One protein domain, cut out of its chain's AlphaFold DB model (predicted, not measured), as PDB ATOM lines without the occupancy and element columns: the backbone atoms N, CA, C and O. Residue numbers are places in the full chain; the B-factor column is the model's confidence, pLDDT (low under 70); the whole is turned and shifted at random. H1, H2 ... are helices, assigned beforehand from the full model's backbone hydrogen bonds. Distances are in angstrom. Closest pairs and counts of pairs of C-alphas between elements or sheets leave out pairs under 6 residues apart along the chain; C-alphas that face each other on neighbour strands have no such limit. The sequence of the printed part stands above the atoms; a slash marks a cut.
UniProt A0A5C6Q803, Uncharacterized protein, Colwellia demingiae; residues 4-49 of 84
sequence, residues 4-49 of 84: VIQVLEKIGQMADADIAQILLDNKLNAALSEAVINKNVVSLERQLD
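Overview. This is residues 4 to 49 of the 84 residues of an uncharacterized protein of Colwellia demingiae (UniProt A0A5C6Q803). Four short helices, H1 to H4, stand in a horseshoe: each touches the next in the chain, and the open mouth lies between H1 and H4, which are apart. At each turn the chain folds back, and successive helices run opposite ways. The end of H1 and the link after it, residues 12 to 18, stick out from the rest. The printed part has 46 residues with four named helices in the order H1, H2, H3, H4 and no named strand, and its class is all helix. It is compact, with a radius of gyration of the C-alphas of 10.0 A and spans of 26 by 18 by 17 A.

Along the chain. Find C-alpha 4 at (-53.147, 18.570, -15.694), where H1 begins; it takes in residues 4 to 13 and is 14.4 A long from first to last C-alpha. Go on past residues 14 to 18 to Ile 19, where H2 begins; it holds residues 19 to 25 and is 10.1 A long. H3 takes residues 30 to 37, over 10.5 A, from C-alpha 30 at (-44.768, 21.685, -7.317). H4 takes residues 41 to 48, over 10.3 A, and ends with C-alpha 48 at (-58.619, 20.283, -9.236).

Arrangement. Start at H1, which touches H2; their closest C-alphas, those of Ile 11 and Ile 19, are 6.7 A apart. The two form a helical hairpin, running opposite ways at a steep tilt of 44 degrees. Next, H2 touches H3, where the closest C-alphas are those of Leu 23 and Ser 33, 6.1 A apart. This too is a helical hairpin, at a shallow tilt of 30 degrees, opposite ways. Then look at Ala 35 and Leu 44, whose C-alphas, 6.2 A apart, are the closest of H3 and H4. These touch as a third helical hairpin, at a steep tilt of 40 degrees, opposite ways. The helix packing is mostly crossed, but only just, with 1 of these 3 pairs at a shallow tilt. H1 is apart from H3 and from H4, and H2 is apart from H4. In H1, H2, H3 and H4, every backbone O i to N i+4 pair is within hydrogen-bond range.

Size, cuts and confidence. The two C-alphas farthest apart are those of Asp 16 and Asp 49, at 27.9 A, while those of Val 4 and Asp 49, the first and last printed, are 12.2 A apart. The outline is rounded, but only just. The printed part has no cut, and the links H1 to H2, H2 to H3 and H3 to H4 are tight. Read the B-factor column for confidence: the mean pLDDT of the printed part is 85.4, and no printed residue is under 70.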
ATOM      1  N   VAL A   4     -53.209  19.653 -16.683       82.56
ATOM      2  CA  VAL A   4     -53.147  18.570 -15.694       82.56
ATOM      3  C   VAL A   4     -53.875  17.321 -16.177       82.56
ATOM      4  O   VAL A   4     -53.345  16.223 -16.054       82.56
ATOM      5  N   ILE A   5     -55.063  17.483 -16.761       82.69
ATOM      6  CA  ILE A   5     -55.873  16.351 -17.224       82.69
ATOM      7  C   ILE A   5     -55.134  15.593 -18.331       82.69
ATOM      8  O   ILE A   5     -55.064  14.372 -18.285       82.69
ATOM      9  N   GLN A   6     -54.497  16.310 -19.261       84.44
ATOM     10  CA  GLN A   6     -53.702  15.704 -20.338       84.44
ATOM     11  C   GLN A   6     -52.484  14.930 -19.809       84.44
ATOM     12  O   GLN A   6     -52.095  13.908 -20.373       84.44
ATOM     13  N   VAL A   7     -51.868  15.409 -18.726       87.69
ATOM     14  CA  VAL A   7     -50.743  14.724 -18.077       87.69
ATOM     15  C   VAL A   7     -51.207  13.456 -17.368       87.69
ATOM     16  O   VAL A   7     -50.606  12.402 -17.561       87.69
ATOM     17  N   LEU A   8     -52.290  13.536 -16.592       85.69
ATOM     18  CA  LEU A   8     -52.867  12.380 -15.900       85.69
ATOM     19  C   LEU A   8     -53.351  11.311 -16.887       85.69
ATOM     20  O   LEU A   8     -53.124  10.124 -16.668       85.69
ATOM     21  N   GLU A   9     -53.952  11.730 -18.000       86.12
ATOM     22  CA  GLU A   9     -54.344  10.842 -19.092       86.12
ATOM     23  C   GLU A   9     -53.131  10.107 -19.680       86.12
ATOM     24  O   GLU A   9     -53.137   8.880 -19.769       86.12
ATOM     25  N   LYS A  10     -52.061  10.837 -20.024       86.12
ATOM     26  CA  LYS A  10     -50.818  10.240 -20.536       86.12
ATOM     27  C   LYS A  10     -50.214   9.231 -19.563       86.12
ATOM     28  O   LYS A  10     -49.778   8.171 -19.998       86.12
ATOM     29  N   ILE A  11     -50.203   9.543 -18.267       86.38
ATOM     30  CA  ILE A  11     -49.716   8.623 -17.230       86.38
ATOM     31  C   ILE A  11     -50.569   7.348 -17.205       86.38
ATOM     32  O   ILE A  11     -50.018   6.255 -17.172       86.38
ATOM     33  N   GLY A  12     -51.899   7.462 -17.290       84.62
ATOM     34  CA  GLY A  12     -52.798   6.303 -17.314       84.62
ATOM     35  C   GLY A  12     -52.668   5.421 -18.564       84.62
ATOM     36  O   GLY A  12     -52.957   4.229 -18.502       84.62
ATOM     37  N   GLN A  13     -52.215   5.983 -19.687       86.56
ATOM     38  CA  GLN A  13     -51.982   5.246 -20.936       86.56
ATOM     39  C   GLN A  13     -50.636   4.500 -20.964       86.56
ATOM     40  O   GLN A  13     -50.439   3.627 -21.810       86.56
ATOM     41  N   MET A  14     -49.705   4.821 -20.061       84.12
ATOM     42  CA  MET A  14     -48.349   4.270 -20.040       84.12
ATOM     43  C   MET A  14     -48.145   3.377 -18.809       84.12
ATOM     44  O   MET A  14     -48.023   3.867 -17.692       84.12
ATOM     45  N   ALA A  15     -48.069   2.058 -19.018       74.12
ATOM     46  CA  ALA A  15     -47.970   1.069 -17.936       74.12
ATOM     47  C   ALA A  15     -46.713   1.220 -17.050       74.12
ATOM     48  O   ALA A  15     -46.795   0.970 -15.851       74.12
ATOM     49  N   ASP A  16     -45.596   1.689 -17.621       78.31
ATOM     50  CA  ASP A  16     -44.299   1.873 -16.942       78.31
ATOM     51  C   ASP A  16     -43.782   3.320 -17.054       78.31
ATOM     52  O   ASP A  16     -42.579   3.572 -17.155       78.31
ATOM     53  N   ALA A  17     -44.687   4.299 -17.116       78.94
ATOM     54  CA  ALA A  17     -44.294   5.699 -17.248       78.94
ATOM     55  C   ALA A  17     -43.437   6.170 -16.061       78.94
ATOM     56  O   ALA A  17     -43.821   6.012 -14.900       78.94
ATOM     57  N   ASP A  18     -42.325   6.851 -16.356       85.88
ATOM     58  CA  ASP A  18     -41.607   7.640 -15.355       85.88
ATOM     59  C   ASP A  18     -42.412   8.908 -15.042       85.88
ATOM     60  O   ASP A  18     -42.296   9.953 -15.690       85.88
ATOM     61  N   ILE A  19     -43.287   8.776 -14.048       84.44
ATOM     62  CA  ILE A  19     -44.210   9.824 -13.610       84.44
ATOM     63  C   ILE A  19     -43.444  11.100 -13.239       84.44
ATOM     64  O   ILE A  19     -43.896  12.193 -13.571       84.44
ATOM     65  N   ALA A  20     -42.277  10.990 -12.598       82.94
ATOM     66  CA  ALA A  20     -41.513  12.155 -12.160       82.94
ATOM     67  C   ALA A  20     -41.007  12.975 -13.355       82.94
ATOM     68  O   ALA A  20     -41.158  14.200 -13.374       82.94
ATOM     69  N   GLN A  21     -40.480  12.299 -14.380       84.31
ATOM     70  CA  GLN A  21     -40.012  12.958 -15.596       84.31
ATOM     71  C   GLN A  21     -41.164  13.620 -16.362       84.31
ATOM     72  O   GLN A  21     -41.062  14.776 -16.771       84.31
ATOM     73  N   ILE A  22     -42.306  12.936 -16.479       85.38
ATOM     74  CA  ILE A  22     -43.491  13.478 -17.157       85.38
ATOM     75  C   ILE A  22     -44.002  14.742 -16.450       85.38
ATOM     76  O   ILE A  22     -44.378  15.715 -17.110       85.38
ATOM     77  N   LEU A  23     -44.012  14.759 -15.114       86.00
ATOM     78  CA  LEU A  23     -44.432  15.925 -14.333       86.00
ATOM     79  C   LEU A  23     -43.466  17.113 -14.501       86.00
ATOM     80  O   LEU A  23     -43.924  18.254 -14.622       86.00
ATOM     81  N   LEU A  24     -42.154  16.849 -14.564       82.19
ATOM     82  CA  LEU A  24     -41.115  17.853 -14.826       82.19
ATOM     83  C   LEU A  24     -41.265  18.481 -16.215       82.19
ATOM     84  O   LEU A  24     -41.298  19.708 -16.339       82.19
ATOM     85  N   ASP A  25     -41.420  17.652 -17.247       84.56
ATOM     86  CA  ASP A  25     -41.519  18.101 -18.640       84.56
ATOM     87  C   ASP A  25     -42.748  18.994 -18.865       84.56
ATOM     88  O   ASP A  25     -42.714  19.949 -19.647       84.56
ATOM     89  N   ASN A  26     -43.835  18.726 -18.138       84.50
ATOM     90  CA  ASN A  26     -45.084  19.477 -18.247       84.50
ATOM     91  C   ASN A  26     -45.164  20.700 -17.317       84.50
ATOM     92  O   ASN A  26     -46.156  21.432 -17.376       84.50
ATOM     93  N   LYS A  27     -44.124  20.956 -16.505       82.62
ATOM     94  CA  LYS A  27     -44.002  22.125 -15.612       82.62
ATOM     95  C   LYS A  27     -45.261  22.364 -14.771       82.62
ATOM     96  O   LYS A  27     -45.767  23.486 -14.693       82.62
ATOM     97  N   LEU A  28     -45.794  21.297 -14.179       81.81
ATOM     98  CA  LEU A  28     -46.914  21.407 -13.249       81.81
ATOM     99  C   LEU A  28     -46.468  22.074 -11.940       81.81
ATOM    100  O   LEU A  28     -45.286  22.069 -11.591       81.81
ATOM    101  N   ASN A  29     -47.424  22.664 -11.219       84.88
ATOM    102  CA  ASN A  29     -47.180  23.233  -9.895       84.88
ATOM    103  C   ASN A  29     -46.521  22.177  -8.986       84.88
ATOM    104  O   ASN A  29     -46.968  21.033  -8.959       84.88
ATOM    105  N   ALA A  30     -45.489  22.567  -8.233       85.69
ATOM    106  CA  ALA A  30     -44.768  21.685  -7.317       85.69
ATOM    107  C   ALA A  30     -45.701  20.945  -6.340       85.69
ATOM    108  O   ALA A  30     -45.565  19.735  -6.183       85.69
ATOM    109  N   ALA A  31     -46.692  21.636  -5.764       86.50
ATOM    110  CA  ALA A  31     -47.654  21.036  -4.835       86.50
ATOM    111  C   ALA A  31     -48.550  19.981  -5.507       86.50
ATOM    112  O   ALA A  31     -48.908  18.968  -4.903       86.50
ATOM    113  N   LEU A  32     -48.885  20.193  -6.782       86.06
ATOM    114  CA  LEU A  32     -49.688  19.254  -7.555       86.06
ATOM    115  C   LEU A  32     -48.855  18.038  -7.968       86.06
ATOM    116  O   LEU A  32     -49.309  16.909  -7.820       86.06
ATOM    117  N   SER A  33     -47.624  18.261  -8.433       87.38
ATOM    118  CA  SER A  33     -46.678  17.196  -8.776       87.38
ATOM    119  C   SER A  33     -46.388  16.299  -7.574       87.38
ATOM    120  O   SER A  33     -46.444  15.078  -7.689       87.38
ATOM    121  N   GLU A  34     -46.155  16.890  -6.402       89.50
ATOM    122  CA  GLU A  34     -45.963  16.151  -5.153       89.50
ATOM    123  C   GLU A  34     -47.203  15.331  -4.784       89.50
ATOM    124  O   GLU A  34     -47.096  14.155  -4.431       89.50
ATOM    125  N   ALA A  35     -48.395  15.914  -4.916       89.56
ATOM    126  CA  ALA A  35     -49.631  15.205  -4.626       89.56
ATOM    127  C   ALA A  35     -49.883  14.040  -5.609       89.56
ATOM    128  O   ALA A  35     -50.377  12.995  -5.181       89.56
ATOM    129  N   VAL A  36     -49.482  14.165  -6.884       87.75
ATOM    130  CA  VAL A  36     -49.536  13.074  -7.878       87.75
ATOM    131  C   VAL A  36     -48.554  11.956  -7.517       87.75
ATOM    132  O   VAL A  36     -48.948  10.792  -7.483       87.75
ATOM    133  N   ILE A  37     -47.301  12.296  -7.196       88.12
ATOM    134  CA  ILE A  37     -46.257  11.325  -6.813       88.12
ATOM    135  C   ILE A  37     -46.678  10.544  -5.564       88.12
ATOM    136  O   ILE A  37     -46.602   9.315  -5.536       88.12
ATOM    137  N   ASN A  38     -47.187  11.250  -4.555       91.12
ATOM    138  CA  ASN A  38     -47.623  10.659  -3.291       91.12
ATOM    139  C   ASN A  38     -49.008   9.998  -3.370       91.12
ATOM    140  O   ASN A  38     -49.494   9.492  -2.360       91.12
ATOM    141  N   LYS A  39     -49.666  10.010  -4.542       87.88
ATOM    142  CA  LYS A  39     -51.037   9.508  -4.750       87.88
ATOM    143  C   LYS A  39     -52.033  10.076  -3.730       87.88
ATOM    144  O   LYS A  39     -52.960   9.396  -3.293       87.88
ATOM    145  N   ASN A  40     -51.832  11.330  -3.329       91.06
ATOM    146  CA  ASN A  40     -52.672  11.995  -2.346       91.06
ATOM    147  C   ASN A  40     -53.953  12.500  -3.021       91.06
ATOM    148  O   ASN A  40     -54.024  13.642  -3.479       91.06
ATOM    149  N   VAL A  41     -54.958  11.624  -3.076       89.00
ATOM    150  CA  VAL A  41     -56.247  11.879  -3.739       89.00
ATOM    151  C   VAL A  41     -56.951  13.105  -3.155       89.00
ATOM    152  O   VAL A  41     -57.391  13.958  -3.914       89.00
ATOM    153  N   VAL A  42     -56.967  13.260  -1.827       90.62
ATOM    154  CA  VAL A  42     -57.640  14.386  -1.150       90.62
ATOM    155  C   VAL A  42     -57.036  15.730  -1.562       90.62
ATOM    156  O   VAL A  42     -57.755  16.692  -1.833       90.62
ATOM    157  N   SER A  43     -55.705  15.813  -1.627       88.62
ATOM    158  CA  SER A  43     -55.030  17.025  -2.098       88.62
ATOM    159  C   SER A  43     -55.235  17.261  -3.593       88.62
ATOM    160  O   SER A  43     -55.297  18.419  -4.000       88.62
ATOM    161  N   LEU A  44     -55.321  16.206  -4.409       87.56
ATOM    162  CA  LEU A  44     -55.607  16.322  -5.844       87.56
ATOM    163  C   LEU A  44     -57.012  16.863  -6.091       87.56
ATOM    164  O   LEU A  44     -57.161  17.795  -6.873       87.56
ATOM    165  N   GLU A  45     -58.011  16.312  -5.406       87.25
ATOM    166  CA  GLU A  45     -59.406  16.742  -5.505       87.25
ATOM    167  C   GLU A  45     -59.524  18.226  -5.181       87.25
ATOM    168  O   GLU A  45     -59.984  18.990  -6.014       87.25
ATOM    169  N   ARG A  46     -58.985  18.674  -4.043       86.25
ATOM    170  CA  ARG A  46     -59.026  20.095  -3.658       86.25
ATOM    171  C   ARG A  46     -58.322  21.030  -4.641       86.25
ATOM    172  O   ARG A  46     -58.736  22.170  -4.797       86.25
ATOM    173  N   GLN A  47     -57.228  20.581  -5.256       84.25
ATOM    174  CA  GLN A  47     -56.477  21.392  -6.223       84.25
ATOM    175  C   GLN A  47     -57.138  21.433  -7.606       84.25
ATOM    176  O   GLN A  47     -56.876  22.358  -8.374       84.25
ATOM    177  N   LEU A  48     -57.945  20.423  -7.943       82.94
ATOM    178  CA  LEU A  48     -58.619  20.283  -9.236       82.94
ATOM    179  C   LEU A  48     -60.120  20.577  -9.178       82.94
ATOM    180  O   LEU A  48     -60.759  20.610 -10.229       82.94
ATOM    181  N   ASP A  49     -60.658  20.831  -7.988       82.69
ATOM    182  CA  ASP A  49     -62.018  21.299  -7.746       82.69
ATOM    183  C   ASP A  49     -62.157  22.760  -8.191       82.69
ATOM    184  O   ASP A  49     -62.099  23.710  -7.411       82.69
TER     185      ASP A  49